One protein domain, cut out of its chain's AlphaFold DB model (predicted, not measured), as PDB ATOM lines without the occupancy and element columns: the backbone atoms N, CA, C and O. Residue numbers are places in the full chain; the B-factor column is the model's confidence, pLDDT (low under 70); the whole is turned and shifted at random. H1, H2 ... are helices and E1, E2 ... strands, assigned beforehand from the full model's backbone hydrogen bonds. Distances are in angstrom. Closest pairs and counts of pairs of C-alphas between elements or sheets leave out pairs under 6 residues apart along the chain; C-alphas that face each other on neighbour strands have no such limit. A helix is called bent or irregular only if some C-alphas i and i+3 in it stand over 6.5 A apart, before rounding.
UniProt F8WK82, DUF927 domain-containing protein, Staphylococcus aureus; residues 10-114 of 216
ATOM      1  N   ILE A  10     160.702 205.432 162.209       90.31
ATOM      2  CA  ILE A  10     159.513 206.276 162.011       90.31
ATOM      3  C   ILE A  10     159.796 207.368 160.989       90.31
ATOM      4  O   ILE A  10     158.960 207.677 160.147       90.31
ATOM      5  N   PHE A  11     161.000 207.932 161.037       93.62
ATOM      6  CA  PHE A  11     161.417 208.981 160.125       93.62
ATOM      7  C   PHE A  11     162.906 208.877 159.841       93.62
ATOM      8  O   PHE A  11     163.709 208.650 160.746       93.62
ATOM      9  N   GLU A  12     163.276 209.084 158.584       92.75
ATOM     10  CA  GLU A  12     164.665 209.148 158.156       92.75
ATOM     11  C   GLU A  12     164.781 210.168 157.026       92.75
ATOM     12  O   GLU A  12     164.165 210.031 155.966       92.75
ATOM     13  N   ARG A  13     165.547 211.236 157.259       91.38
ATOM     14  CA  ARG A  13     165.819 212.255 156.242       91.38
ATOM     15  C   ARG A  13     167.192 212.858 156.479       91.38
ATOM     16  O   ARG A  13     167.504 213.326 157.575       91.38
ATOM     17  N   LYS A  14     167.996 212.916 155.415       90.12
ATOM     18  CA  LYS A  14     169.415 213.298 155.491       90.12
ATOM     19  C   LYS A  14     170.136 212.375 156.486       90.12
ATOM     20  O   LYS A  14     170.034 211.168 156.357       90.12
ATOM     21  N   GLN A  15     170.847 212.940 157.455       91.38
ATOM     22  CA  GLN A  15     171.561 212.208 158.502       91.38
ATOM     23  C   GLN A  15     170.719 212.012 159.770       91.38
ATOM     24  O   GLN A  15     171.232 211.491 160.749       91.38
ATOM     25  N   CYS A  16     169.475 212.497 159.809       92.38
ATOM     26  CA  CYS A  16     168.646 212.469 161.013       92.38
ATOM     27  C   CYS A  16     167.651 211.314 160.942       92.38
ATOM     28  O   CYS A  16     166.991 211.122 159.914       92.38
ATOM     29  N   LYS A  17     167.516 210.589 162.050       94.25
ATOM     30  CA  LYS A  17     166.652 209.419 162.161       94.25
ATOM     31  C   LYS A  17     165.887 209.430 163.479       94.25
ATOM     32  O   LYS A  17     166.485 209.664 164.524       94.25
ATOM     33  N   LEU A  18     164.593 209.128 163.415       94.75
ATOM     34  CA  LEU A  18     163.757 208.813 164.570       94.75
ATOM     35  C   LEU A  18     163.430 207.321 164.559       94.75
ATOM     36  O   LEU A  18     162.928 206.787 163.562       94.75
ATOM     37  N   THR A  19     163.659 206.663 165.689       92.50
ATOM     38  CA  THR A  19     163.202 205.293 165.935       92.50
ATOM     39  C   THR A  19     162.314 205.237 167.170       92.50
ATOM     40  O   THR A  19     162.413 206.091 168.050       92.50
ATOM     41  N   LYS A  20     161.444 204.225 167.242       86.31
ATOM     42  CA  LYS A  20     160.517 204.077 168.370       86.31
ATOM     43  C   LYS A  20     161.227 203.857 169.711       86.31
ATOM     44  O   LYS A  20     160.752 204.364 170.718       86.31
ATOM     45  N   ASN A  21     162.347 203.135 169.708       84.31
ATOM     46  CA  ASN A  21     163.034 202.722 170.935       84.31
ATOM     47  C   ASN A  21     164.180 203.663 171.328       84.31
ATOM     48  O   ASN A  21     164.361 203.927 172.510       84.31
ATOM     49  N   ASP A  22     164.940 204.174 170.352       86.62
ATOM     50  CA  ASP A  22     166.174 204.928 170.621       86.62
ATOM     51  C   ASP A  22     166.000 206.447 170.456       86.62
ATOM     52  O   ASP A  22     166.948 207.204 170.640       86.62
ATOM     53  N   GLY A  23     164.805 206.913 170.076       92.75
ATOM     54  CA  GLY A  23     164.541 208.334 169.868       92.75
ATOM     55  C   GLY A  23     165.265 208.907 168.647       92.75
ATOM     56  O   GLY A  23     165.374 208.256 167.598       92.75
ATOM     57  N   TRP A  24     165.693 210.163 168.765       95.94
ATOM     58  CA  TRP A  24     166.351 210.914 167.704       95.94
ATOM     59  C   TRP A  24     167.858 210.690 167.705       95.94
ATOM     60  O   TRP A  24     168.553 210.928 168.687       95.94
ATOM     61  N   SER A  25     168.391 210.342 166.540       94.25
ATOM     62  CA  SER A  25     169.825 210.195 166.328       94.25
ATOM     63  C   SER A  25     170.284 210.877 165.044       94.25
ATOM     64  O   SER A  25     169.515 211.074 164.095       94.25
ATOM     65  N   LYS A  26     171.565 211.248 165.022       93.12
ATOM     66  CA  LYS A  26     172.260 211.739 163.834       93.12
ATOM     67  C   LYS A  26     173.371 210.783 163.438       93.12
ATOM     68  O   LYS A  26     174.270 210.518 164.230       93.12
ATOM     69  N   GLU A  27     173.340 210.329 162.198       90.56
ATOM     70  CA  GLU A  27     174.419 209.568 161.589       90.56
ATOM     71  C   GLU A  27     175.583 210.492 161.210       90.56
ATOM     72  O   GLU A  27     175.421 211.447 160.445       90.56
ATOM     73  N   ASN A  28     176.774 210.205 161.728       87.69
ATOM     74  CA  ASN A  28     177.992 210.912 161.363       87.69
ATOM     75  C   ASN A  28     178.816 210.059 160.393       87.69
ATOM     76  O   ASN A  28     179.103 208.891 160.695       87.69
ATOM     77  N   PRO A  29     179.248 210.637 159.258       83.12
ATOM     78  CA  PRO A  29     180.099 209.931 158.319       83.12
ATOM     79  C   PRO A  29     181.442 209.575 158.974       83.12
ATOM     80  O   PRO A  29     181.913 210.289 159.866       83.12
ATOM     81  N   PRO A  30     182.081 208.483 158.529       81.75
ATOM     82  CA  PRO A  30     183.367 208.077 159.065       81.75
ATOM     83  C   PRO A  30     184.432 209.141 158.786       81.75
ATOM     84  O   PRO A  30     184.561 209.654 157.677       81.75
ATOM     85  N   THR A  31     185.214 209.469 159.811       75.56
ATOM     86  CA  THR A  31     186.285 210.473 159.736       75.56
ATOM     87  C   THR A  31     187.549 209.950 159.050       75.56
ATOM     88  O   THR A  31     188.412 210.735 158.666       75.56
ATOM     89  N   THR A  32     187.662 208.634 158.857       74.44
ATOM     90  CA  THR A  32     188.779 207.964 158.177       74.44
ATOM     91  C   THR A  32     188.264 206.936 157.168       74.44
ATOM     92  O   THR A  32     187.129 206.477 157.264       74.44
ATOM     93  N   LYS A  33     189.102 206.538 156.198       67.06
ATOM     94  CA  LYS A  33     188.734 205.563 155.147       67.06
ATOM     95  C   LYS A  33     188.372 204.164 155.683       67.06
ATOM     96  O   LYS A  33     187.687 203.425 154.990       67.06
ATOM     97  N   GLU A  34     188.799 203.832 156.901       71.94
ATOM     98  CA  GLU A  34     188.451 202.597 157.631       71.94
ATOM     99  C   GLU A  34     187.484 202.856 158.803       71.94
ATOM    100  O   GLU A  34     187.186 201.963 159.598       71.94
ATOM    101  N   GLY A  35     187.012 204.096 158.947       68.75
ATOM    102  CA  GLY A  35     186.165 204.512 160.052       68.75
ATOM    103  C   GLY A  35     184.795 203.846 159.993       68.75
ATOM    104  O   GLY A  35     184.221 203.635 158.924       68.75
ATOM    105  N   LYS A  36     184.246 203.539 161.168       77.81
ATOM    106  CA  LYS A  36     182.854 203.107 161.295       77.81
ATOM    107  C   LYS A  36     181.936 204.326 161.317       77.81
ATOM    108  O   LYS A  36     182.300 205.370 161.856       77.81
ATOM    109  N   ILE A  37     180.741 204.162 160.761       82.81
ATOM    110  CA  ILE A  37     179.633 205.097 160.964       82.81
ATOM    111  C   ILE A  37     179.345 205.167 162.468       82.81
ATOM    112  O   ILE A  37     179.308 204.138 163.146       82.81
ATOM    113  N   THR A  38     179.175 206.381 162.988       85.62
ATOM    114  CA  THR A  38     178.828 206.616 164.396       85.62
ATOM    115  C   THR A  38     177.514 207.374 164.483       85.62
ATOM    116  O   THR A  38     177.165 208.112 163.565       85.62
ATOM    117  N   PHE A  39     176.795 207.206 165.588       87.06
ATOM    118  CA  PHE A  39     175.519 207.872 165.819       87.06
ATOM    119  C   PHE A  39     175.628 208.791 167.033       87.06
ATOM    120  O   PHE A  39     176.141 208.388 168.076       87.06
ATOM    121  N   THR A  40     175.160 210.028 166.886       91.06
ATOM    122  CA  THR A  40     174.974 210.966 167.996       91.06
ATOM    123  C   THR A  40     173.533 210.881 168.476       91.06
ATOM    124  O   THR A  40     172.624 211.061 167.669       91.06
ATOM    125  N   ASP A  41     173.332 210.661 169.772       92.06
ATOM    126  CA  ASP A  41     172.024 210.766 170.424       92.06
ATOM    127  C   ASP A  41     171.608 212.242 170.552       92.06
ATOM    128  O   ASP A  41     172.278 213.041 171.216       92.06
ATOM    129  N   LEU A  42     170.516 212.604 169.878       92.12
ATOM    130  CA  LEU A  42     169.964 213.956 169.848       92.12
ATOM    131  C   LEU A  42     168.841 214.164 170.875       92.12
ATOM    132  O   LEU A  42     168.490 215.311 171.143       92.12
ATOM    133  N   GLY A  43     168.261 213.104 171.438       92.31
ATOM    134  CA  GLY A  43     167.112 213.188 172.336       92.31
ATOM    135  C   GLY A  43     166.166 211.995 172.213       92.31
ATOM    136  O   GLY A  43     166.318 211.138 171.350       92.31
ATOM    137  N   GLY A  44     165.151 211.960 173.074       93.81
ATOM    138  CA  GLY A  44     164.174 210.875 173.102       93.81
ATOM    139  C   GLY A  44     163.148 210.941 171.973       93.81
ATOM    140  O   GLY A  44     163.294 211.670 170.990       93.81
ATOM    141  N   TYR A  45     162.080 210.164 172.125       95.00
ATOM    142  CA  TYR A  45     160.992 210.113 171.158       95.00
ATOM    143  C   TYR A  45     160.211 211.433 171.123       95.00
ATOM    144  O   TYR A  45     159.536 211.802 172.086       95.00
ATOM    145  N   ILE A  46     160.291 212.132 169.992       96.38
ATOM    146  CA  ILE A  46     159.492 213.325 169.702       96.38
ATOM    147  C   ILE A  46     158.990 213.186 168.269       96.38
ATOM    148  O   ILE A  46     159.745 213.438 167.326       96.38
ATOM    149  N   ASN A  47     157.743 212.759 168.102       96.12
ATOM    150  CA  ASN A  47     157.126 212.605 166.790       96.12
ATOM    151  C   ASN A  47     156.200 213.792 166.507       96.12
ATOM    152  O   ASN A  47     155.399 214.168 167.358       96.12
ATOM    153  N   ILE A  48     156.313 214.393 165.323       95.81
ATOM    154  CA  ILE A  48     155.339 215.373 164.834       95.81
ATOM    155  C   ILE A  48     154.351 214.584 163.983       95.81
ATOM    156  O   ILE A  48     154.727 214.095 162.920       95.81
ATOM    157  N   THR A  49     153.115 214.432 164.449       91.94
ATOM    158  CA  THR A  49     152.101 213.652 163.721       91.94
ATOM    159  C   THR A  49     151.432 214.507 162.648       91.94
ATOM    160  O   THR A  49     151.215 214.060 161.523       91.94
ATOM    161  N   ASP A  50     151.181 215.777 162.970       91.56
ATOM    162  CA  ASP A  50     150.420 216.689 162.127       91.56
ATOM    163  C   ASP A  50     150.921 218.126 162.262       91.56
ATOM    164  O   ASP A  50     151.421 218.555 163.310       91.56
ATOM    165  N   ARG A  51     150.709 218.904 161.200       93.12
ATOM    166  CA  ARG A  51     150.865 220.358 161.196       93.12
ATOM    167  C   ARG A  51     149.654 221.003 160.545       93.12
ATOM    168  O   ARG A  51     149.166 220.509 159.536       93.12
ATOM    169  N   PHE A  52     149.181 222.106 161.102       91.19
ATOM    170  CA  PHE A  52     148.018 222.825 160.590       91.19
ATOM    171  C   PHE A  52     148.141 224.315 160.867       91.19
ATOM    172  O   PHE A  52     148.900 224.745 161.735       91.19
ATOM    173  N   GLN A  53     147.375 225.115 160.140       88.44
ATOM    174  CA  GLN A  53     147.263 226.539 160.413       88.44
ATOM    175  C   GLN A  53     146.021 226.794 161.264       88.44
ATOM    176  O   GLN A  53     144.920 226.378 160.906       88.44
ATOM    177  N   ASP A  54     146.200 227.471 162.392       80.88
ATOM    178  CA  ASP A  54     145.092 227.929 163.220       80.88
ATOM    179  C   ASP A  54     144.314 229.017 162.457       80.88
ATOM    180  O   ASP A  54     144.895 230.064 162.156       80.88
ATOM    181  N   PRO A  55     143.024 228.815 162.131       75.56
ATOM    182  CA  PRO A  55     142.278 229.750 161.291       75.56
ATOM    183  C   PRO A  55     142.051 231.102 161.977       75.56
ATOM    184  O   PRO A  55     141.888 232.114 161.299       75.56
ATOM    185  N   THR A  56     142.059 231.141 163.315       78.50
ATOM    186  CA  THR A  56     141.849 232.372 164.086       78.50
ATOM    187  C   THR A  56     143.108 233.230 164.168       78.50
ATOM    188  O   THR A  56     143.042 234.434 163.935       78.50
ATOM    189  N   SER A  57     144.259 232.642 164.511       82.25
ATOM    190  CA  SER A  57     145.514 233.395 164.666       82.25
ATOM    191  C   SER A  57     146.395 233.421 163.417       82.25
ATOM    192  O   SER A  57     147.362 234.181 163.370       82.25
ATOM    193  N   GLY A  58     146.118 232.571 162.426       83.31
ATOM    194  CA  GLY A  58     146.957 232.374 161.243       83.31
ATOM    195  C   GLY A  58     148.298 231.699 161.539       83.31
ATOM    196  O   GLY A  58     149.102 231.514 160.623       83.31
ATOM    197  N   LYS A  59     148.569 231.329 162.795       88.00
ATOM    198  CA  LYS A  59     149.810 230.668 163.189       88.00
ATOM    199  C   LYS A  59     149.784 229.199 162.816       88.00
ATOM    200  O   LYS A  59     148.762 228.528 162.929       88.00
ATOM    201  N   GLU A  60     150.943 228.681 162.451       92.44
ATOM    202  CA  GLU A  60     151.109 227.245 162.321       92.44
ATOM    203  C   GLU A  60     151.239 226.581 163.694       92.44
ATOM    204  O   GLU A  60     151.994 227.046 164.554       92.44
ATOM    205  N   ARG A  61     150.531 225.467 163.869       93.44
ATOM    206  CA  ARG A  61     150.567 224.599 165.038       93.44
ATOM    207  C   ARG A  61     150.923 223.173 164.649       93.44
ATOM    208  O   ARG A  61     150.704 222.746 163.518       93.44
ATOM    209  N   LEU A  62     151.487 222.460 165.613       94.44
ATOM    210  CA  LEU A  62     151.980 221.096 165.497       94.44
ATOM    211  C   LEU A  62     151.314 220.226 166.560       94.44
ATOM    212  O   LEU A  62     151.150 220.675 167.700       94.44
ATOM    213  N   ILE A  63     150.993 218.988 166.193       93.69
ATOM    214  CA  ILE A  63     150.655 217.924 167.139       93.69
ATOM    215  C   ILE A  63     151.924 217.105 167.375       93.69
ATOM    216  O   ILE A  63     152.536 216.594 166.437       93.69
ATOM    217  N   LEU A  64     152.352 217.055 168.634       95.31
ATOM    218  CA  LEU A  64     153.565 216.380 169.083       95.31
ATOM    219  C   LEU A  64     153.183 215.188 169.952       95.31
ATOM    220  O   LEU A  64     152.417 215.365 170.893       95.31
ATOM    221  N   GLU A  65     153.761 214.024 169.687       95.31
ATOM    222  CA  GLU A  65     153.538 212.781 170.429       95.31
ATOM    223  C   GLU A  65     154.844 212.300 171.080       95.31
ATOM    224  O   GLU A  65     155.909 212.314 170.448       95.31
ATOM    225  N   ASN A  66     154.770 211.898 172.353       92.75
ATOM    226  CA  ASN A  66     155.898 211.324 173.094       92.75
ATOM    227  C   ASN A  66     155.887 209.778 173.078       92.75
ATOM    228  O   ASN A  66     154.975 209.154 172.547       92.75
ATOM    229  N   GLU A  67     156.893 209.144 173.691       89.44
ATOM    230  CA  GLU A  67     157.024 207.671 173.727       89.44
ATOM    231  C   GLU A  67     155.851 206.935 174.401       89.44
ATOM    232  O   GLU A  67     155.642 205.748 174.152       89.44
ATOM    233  N   TYR A  68     155.074 207.634 175.233       88.69
ATOM    234  CA  TYR A  68     153.924 207.092 175.958       88.69
ATOM    235  C   TYR A  68     152.602 207.254 175.188       88.69
ATOM    236  O   TYR A  68     151.563 206.829 175.688       88.69
ATOM    237  N   GLY A  69     152.626 207.875 174.003       86.12
ATOM    238  CA  GLY A  69     151.431 208.196 173.216       86.12
ATOM    239  C   GLY A  69     150.700 209.463 173.670       86.12
ATOM    240  O   GLY A  69     149.606 209.751 173.188       86.12
ATOM    241  N   ASN A  70     151.275 210.247 174.592       87.44
ATOM    242  CA  ASN A  70     150.668 211.514 174.996       87.44
ATOM    243  C   ASN A  70     150.889 212.557 173.903       87.44
ATOM    244  O   ASN A  70     152.026 212.793 173.485       87.44
ATOM    245  N   THR A  71     149.810 213.230 173.503       91.38
ATOM    246  CA  THR A  71     149.849 214.278 172.484       91.38
ATOM    247  C   THR A  71     149.738 215.675 173.091       91.38
ATOM    248  O   THR A  71     149.022 215.910 174.066       91.38
ATOM    249  N   VAL A  72     150.461 216.636 172.514       91.88
ATOM    250  CA  VAL A  72     150.348 218.060 172.855       91.88
ATOM    251  C   VAL A  72     150.304 218.918 171.600       91.88
ATOM    252  O   VAL A  72     151.051 218.698 170.650       91.88
ATOM    253  N   ILE A  73     149.456 219.947 171.619       91.56
ATOM    254  CA  ILE A  73     149.338 220.921 170.528       91.56
ATOM    255  C   ILE A  73     150.147 222.173 170.873       91.56
ATOM    256  O   ILE A  73     149.925 222.795 171.916       91.56
ATOM    257  N   ARG A  74     151.081 222.578 170.010       93.88
ATOM    258  CA  ARG A  74     151.924 223.773 170.216       93.88
ATOM    259  C   ARG A  74     152.056 224.602 168.949       93.88
ATOM    260  O   ARG A  74     151.997 224.063 167.852       93.88
ATOM    261  N   ASP A  75     152.285 225.904 169.107       94.12
ATOM    262  CA  ASP A  75     152.717 226.764 168.002       94.12
ATOM    263  C   ASP A  75     154.056 226.244 167.440       94.12
ATOM    264  O   ASP A  75     154.912 225.769 168.189       94.12
ATOM    265  N   ALA A  76     154.263 226.348 166.124       94.75
ATOM    266  CA  ALA A  76     155.441 225.799 165.443       94.75
ATOM    267  C   ALA A  76     156.781 226.392 165.927       94.75
ATOM    268  O   ALA A  76     157.837 225.788 165.731       94.75
ATOM    269  N   ASP A  77     156.753 227.541 166.611       94.94
ATOM    270  CA  ASP A  77     157.934 228.145 167.235       94.94
ATOM    271  C   ASP A  77     158.502 227.337 168.419       94.94
ATOM    272  O   ASP A  77     159.626 227.595 168.865       94.94
ATOM    273  N   ILE A  78     157.782 226.301 168.872       96.44
ATOM    274  CA  ILE A  78     158.280 225.295 169.814       96.44
ATOM    275  C   ILE A  78     159.539 224.588 169.299       96.44
ATOM    276  O   ILE A  78     160.364 224.160 170.097       96.44
ATOM    277  N   LEU A  79     159.733 224.525 167.977       96.19
ATOM    278  CA  LEU A  79     160.904 223.909 167.345       96.19
ATOM    279  C   LEU A  79     162.168 224.785 167.395       96.19
ATOM    280  O   LEU A  79     163.184 224.438 166.793       96.19
ATOM    281  N   THR A  80     162.136 225.921 168.097       96.12
ATOM    282  CA  THR A  80     163.313 226.773 168.315       96.12
ATOM    283  C   THR A  80     164.138 226.299 169.518       96.12
ATOM    284  O   THR A  80     163.559 225.820 170.495       96.12
ATOM    285  N   PRO A  81     165.472 226.504 169.535       95.69
ATOM    286  CA  PRO A  81     166.321 226.088 170.659       95.69
ATOM    287  C   PRO A  81     165.906 226.678 172.012       95.69
ATOM    288  O   PRO A  81     166.126 226.065 173.051       95.69
ATOM    289  N   MET A  82     165.284 227.862 172.000       95.19
ATOM    290  CA  MET A  82     164.807 228.539 173.205       95.19
ATOM    291  C   MET A  82     163.563 227.870 173.799       95.19
ATOM    292  O   MET A  82     163.414 227.819 175.018       95.19
ATOM    293  N   LYS A  83     162.651 227.385 172.949       96.56
ATOM    294  CA  LYS A  83     161.347 226.866 173.378       96.56
ATOM    295  C   LYS A  83     161.312 225.349 173.477       96.56
ATOM    296  O   LYS A  83     160.593 224.838 174.333       96.56
ATOM    297  N   LEU A  84     162.098 224.639 172.671       96.38
ATOM    298  CA  LEU A  84     162.077 223.181 172.613       96.38
ATOM    299  C   LEU A  84     162.255 222.518 173.994       96.38
ATOM    300  O   LEU A  84     161.441 221.652 174.314       96.38
ATOM    301  N   PRO A  85     163.181 222.962 174.877       95.94
ATOM    302  CA  PRO A  85     163.330 222.399 176.224       95.94
ATOM    303  C   PRO A  85     162.055 222.426 177.081       95.94
ATOM    304  O   PRO A  85     161.898 221.588 177.966       95.94
ATOM    305  N   SER A  86     161.111 223.339 176.817       95.56
ATOM    306  CA  SER A  86     159.836 223.389 177.548       95.56
ATOM    307  C   SER A  86     158.970 222.138 177.348       95.56
ATOM    308  O   SER A  86     158.105 221.863 178.179       95.56
ATOM    309  N   LEU A  87     159.229 221.338 176.302       95.00
ATOM    310  CA  LEU A  87     158.558 220.055 176.097       95.00
ATOM    311  C   LEU A  87     158.863 219.032 177.201       95.00
ATOM    312  O   LEU A  87     158.042 218.151 177.436       95.00
ATOM    313  N   MET A  88     159.963 219.180 177.948       92.81
ATOM    314  CA  MET A  88     160.246 218.314 179.102       92.81
ATOM    315  C   MET A  88     159.118 218.333 180.143       92.81
ATOM    316  O   MET A  88     158.824 217.303 180.744       92.81
ATOM    317  N   GLY A  89     158.413 219.463 180.296       92.69
ATOM    318  CA  GLY A  89     157.247 219.569 181.182       92.69
ATOM    319  C   GLY A  89     156.047 218.708 180.760       92.69
ATOM    320  O   GLY A  89     155.156 218.473 181.567       92.69
ATOM    321  N   TYR A  90     156.036 218.215 179.519       91.06
ATOM    322  CA  TYR A  90     155.015 217.317 178.969       91.06
ATOM    323  C   TYR A  90     155.528 215.871 178.819       91.06
ATOM    324  O   TYR A  90     154.905 215.058 178.139       91.06
ATOM    325  N   GLY A  91     156.669 215.545 179.441       91.56
ATOM    326  CA  GLY A  91     157.237 214.195 179.452       91.56
ATOM    327  C   GLY A  91     158.095 213.844 178.235       91.56
ATOM    328  O   GLY A  91     158.321 212.666 177.983       91.56
ATOM    329  N   PHE A  92     158.561 214.831 177.464       94.56
ATOM    330  CA  PHE A  92     159.501 214.594 176.363       94.56
ATOM    331  C   PHE A  92     160.951 214.624 176.859       94.56
ATOM    332  O   PHE A  92     161.347 215.531 177.589       94.56
ATOM    333  N   THR A  93     161.774 213.686 176.395       93.00
ATOM    334  CA  THR A  93     163.210 213.654 176.712       93.00
ATOM    335  C   THR A  93     164.002 214.439 175.669       93.00
ATOM    336  O   THR A  93     163.950 214.124 174.481       93.00
ATOM    337  N   ILE A  94     164.757 215.456 176.093       93.50
ATOM    338  CA  ILE A  94     165.525 216.338 175.199       93.50
ATOM    339  C   ILE A  94     166.992 216.368 175.614       93.50
ATOM    340  O   ILE A  94     167.315 216.701 176.754       93.50
ATOM    341  N   ASN A  95     167.890 216.108 174.662       93.12
ATOM    342  CA  ASN A  95     169.318 216.304 174.870       93.12
ATOM    343  C   ASN A  95     169.704 217.756 174.554       93.12
ATOM    344  O   ASN A  95     169.902 218.143 173.402       93.12
ATOM    345  N   THR A  96     169.842 218.582 175.592       91.31
ATOM    346  CA  THR A  96     170.156 220.012 175.442       91.31
ATOM    347  C   THR A  96     171.543 220.276 174.852       91.31
ATOM    348  O   THR A  96     171.768 221.351 174.298       91.31
ATOM    349  N   ARG A  97     172.462 219.299 174.899       94.12
ATOM    350  CA  ARG A  97     173.799 219.412 174.296       94.12
ATOM    351  C   ARG A  97     173.747 219.547 172.772       94.12
ATOM    352  O   ARG A  97     174.579 220.252 172.211       94.12
ATOM    353  N   TYR A  98     172.781 218.889 172.131       94.06
ATOM    354  CA  TYR A  98     172.606 218.852 170.674       94.06
ATOM    355  C   TYR A  98     171.283 219.499 170.248       94.06
ATOM    356  O   TYR A  98     170.635 219.086 169.283       94.06
ATOM    357  N   ILE A  99     170.849 220.520 170.996       94.81
ATOM    358  CA  ILE A  99     169.540 221.149 170.809       94.81
ATOM    359  C   ILE A  99     169.365 221.717 169.397       94.81
ATOM    360  O   ILE A  99     168.287 221.621 168.824       94.81
ATOM    361  N   HIS A 100     170.427 222.268 168.803       95.62
ATOM    362  CA  HIS A 100     170.375 222.837 167.459       95.62
ATOM    363  C   HIS A 100     170.183 221.757 166.391       95.62
ATOM    364  O   HIS A 100     169.376 221.940 165.478       95.62
ATOM    365  N   GLU A 101     170.881 220.624 166.510       95.25
ATOM    366  CA  GLU A 101     170.690 219.487 165.614       95.25
ATOM    367  C   GLU A 101     169.305 218.857 165.780       95.25
ATOM    368  O   GLU A 101     168.662 218.556 164.774       95.25
ATOM    369  N   LEU A 102     168.814 218.717 167.016       96.12
ATOM    370  CA  LEU A 102     167.467 218.209 167.283       96.12
ATOM    371  C   LEU A 102     166.392 219.136 166.694       96.12
ATOM    372  O   LEU A 102     165.508 218.677 165.972       96.12
ATOM    373  N   CYS A 103     166.492 220.450 166.923       96.56
ATOM    374  CA  CYS A 103     165.605 221.451 166.321       96.56
ATOM    375  C   CYS A 103     165.586 221.352 164.792       96.56
ATOM    376  O   CYS A 103     164.530 221.490 164.171       96.56
ATOM    377  N   TYR A 104     166.748 221.139 164.173       96.06
ATOM    378  CA  TYR A 104     166.844 220.976 162.729       96.06
ATOM    379  C   TYR A 104     166.174 219.682 162.253       96.06
ATOM    380  O   TYR A 104     165.405 219.705 161.294       96.06
ATOM    381  N   ALA A 105     166.409 218.568 162.947       96.12
ATOM    382  CA  ALA A 105     165.799 217.278 162.645       96.12
ATOM    383  C   ALA A 105     164.260 217.335 162.714       96.12
ATOM    384  O   ALA A 105     163.577 216.891 161.789       96.12
ATOM    385  N   LEU A 106     163.715 217.979 163.748       96.81
ATOM    386  CA  LEU A 106     162.273 218.185 163.906       96.81
ATOM    387  C   LEU A 106     161.688 219.093 162.815       96.81
ATOM    388  O   LEU A 106     160.598 218.836 162.311       96.81
ATOM    389  N   GLN A 107     162.416 220.127 162.385       96.00
ATOM    390  CA  GLN A 107     161.996 220.951 161.246       96.00
ATOM    391  C   GLN A 107     161.968 220.151 159.936       96.00
ATOM    392  O   GLN A 107     161.029 220.306 159.156       96.00
ATOM    393  N   LEU A 108     162.934 219.251 159.712       95.94
ATOM    394  CA  LEU A 108     162.935 218.362 158.545       95.94
ATOM    395  C   LEU A 108     161.744 217.401 158.539       95.94
ATOM    396  O   LEU A 108     161.228 217.108 157.457       95.94
ATOM    397  N   MET A 109     161.329 216.919 159.715       95.81
ATOM    398  CA  MET A 109     160.119 216.111 159.886       95.81
ATOM    399  C   MET A 109     158.866 216.937 159.599       95.81
ATOM    400  O   MET A 109     158.074 216.553 158.742       95.81
ATOM    401  N   ARG A 110     158.727 218.123 160.204       94.50
ATOM    402  CA  ARG A 110     157.625 219.060 159.921       94.50
ATOM    403  C   ARG A 110     157.484 219.359 158.424       94.50
ATOM    404  O   ARG A 110     156.376 219.413 157.904       94.50
ATOM    405  N   GLU A 111     158.589 219.582 157.719       93.50
ATOM    406  CA  GLU A 111     158.573 219.832 156.271       93.50
ATOM    407  C   GLU A 111     158.090 218.640 155.442       93.50
ATOM    408  O   GLU A 111     157.612 218.840 154.330       93.50
ATOM    409  N   SER A 112     158.249 217.415 155.949       91.31
ATOM    410  CA  SER A 112     157.793 216.209 155.254       91.31
ATOM    411  C   SER A 112     156.294 215.951 155.401       91.31
ATOM    412  O   SER A 112     155.741 215.175 154.626       91.31
ATOM    413  N   LEU A 113     155.640 216.609 156.364       90.00
ATOM    414  CA  LEU A 113     154.211 216.460 156.614       90.00
ATOM    415  C   LEU A 113     153.391 217.395 155.711       90.00
ATOM    416  O   LEU A 113     153.776 218.560 155.526       90.00
ATOM    417  N   PRO A 114     152.239 216.932 155.190       88.12
ATOM    418  CA  PRO A 114     151.281 217.816 154.546       88.12
ATOM    419  C   PRO A 114     150.724 218.844 155.542       88.12
ATOM    420  O   PRO A 114     150.684 218.622 156.750       88.12
TER     421      PRO A 114
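AT A GLANCE: This is residues 10 to 114 of the 216 residues of the protein "DUF927 domain-containing protein" of Staphylococcus aureus (UniProt F8WK82). Two small antiparallel sheets, E1 to E4 and E5 to E7, stand like the sides of a V, with the long kinked helix H3 between them, packed across the first sheet and, with its last turns, on E5 of the second. The short helices H1 and H2 follow E7 and pack on H3, and the turns of the hairpins E3-E4 and E5-E6 reach the two ends of the longest axis. The printed part has 105 residues, with seven named strands followed by three named helices; the sheets run E1 - E2 - E3 - E4 and E5 - E6 - E7, and the class is mixed, helices and strands. The whole is compact, with a radius of gyration of the C-alphas of 14.5 A, yet its outline is that of a rod, 56 by 25 by 24 A, whose length includes the two hairpin turns.

IN THESE COORDINATES: The larger sheet holds E1, residues 10 to 13, E2, residues 16 to 19, E3, residues 23 to 28 and 16.1 A long, and E4, residues 38 to 43 and 15.6 A long. E1 begins with C-alpha 10 at (159.513, 206.276, 162.011). The smaller sheet holds E5, residues 47 to 53 and 18.2 A long, E6, residues 60 to 65 and 16.8 A, and E7, residues 71 to 75 and 13.6 A. C-alpha 47 stands at (157.126, 212.605, 166.790). H1 is residues 76 to 79, H2 residues 84 to 90 with 11.2 A, and H3 residues 96 to 112 with 24.0 A, ending at C-alpha 112 at (157.793, 216.209, 155.254). H3 is irregular, with C-alphas 97 and 100 8.4 A apart, and has a kink of 32 degrees near residue 103.

HOW THE PARTS SIT: E1 to E4 form a meander, each strand the antiparallel neighbour of the one before, and this sheet is only just strongly twisted, its C-alphas up to 4.2 A off the best plane. N 18 and O 11 are 2.9 A apart across the hairpin E1 and E2, N 25 and O 17 2.9 A across E2 and E3, and N 40 and O 26 2.8 A across E3 and E4. H3 is on one face of this sheet, making two layers, helix over sheet, at a height over the sheet of 8.6 A. It runs across the strands, at 85 degrees to E1 on the local plane; the C-alphas of Leu 42 and Leu 102, the closest of E4 and H3, are 5.6 A apart. E5, E6 and E7 form a second meander, with N 63 and O 50 2.9 A apart and N 64 and O 72 2.9 A apart. H3 is on this sheet too, over E5; the closest C-alphas, of Ile 48 and Arg 110, are 6.6 A apart. H1 is on the same face as H3, over none of the strands, and H2 only grazes this sheet with residues 87 to 90. H1 and H3 only just touch, with 3 pairs of C-alphas within 8 A, the closest being Leu 79 and Cys 103 at 5.4 A; H3 does so with residues 103 to 107 alone. H2 and H3 only just touch, also with 3 pairs, about perpendicular at 88 degrees, the closest C-alphas being those of Pro 85 and Thr 96 at 7.3 A; H3 does so with residues 96 to 103 alone. E4 and E5 are apart. In H3 11 of 13 O i to N i+4 pairs are within hydrogen-bond range, in H2 0 of 3 but 4 of 4 O i to N i+3 pairs, and H1 is too short for an i+4 pair.

THE WHOLE: The two C-alphas farthest apart are those of Glu 34 and Thr 56, at 55.7 A. The printed part has no cut, and no link is long. The mean pLDDT of the printed part is 90.8; residues 33 and 35 are under 70.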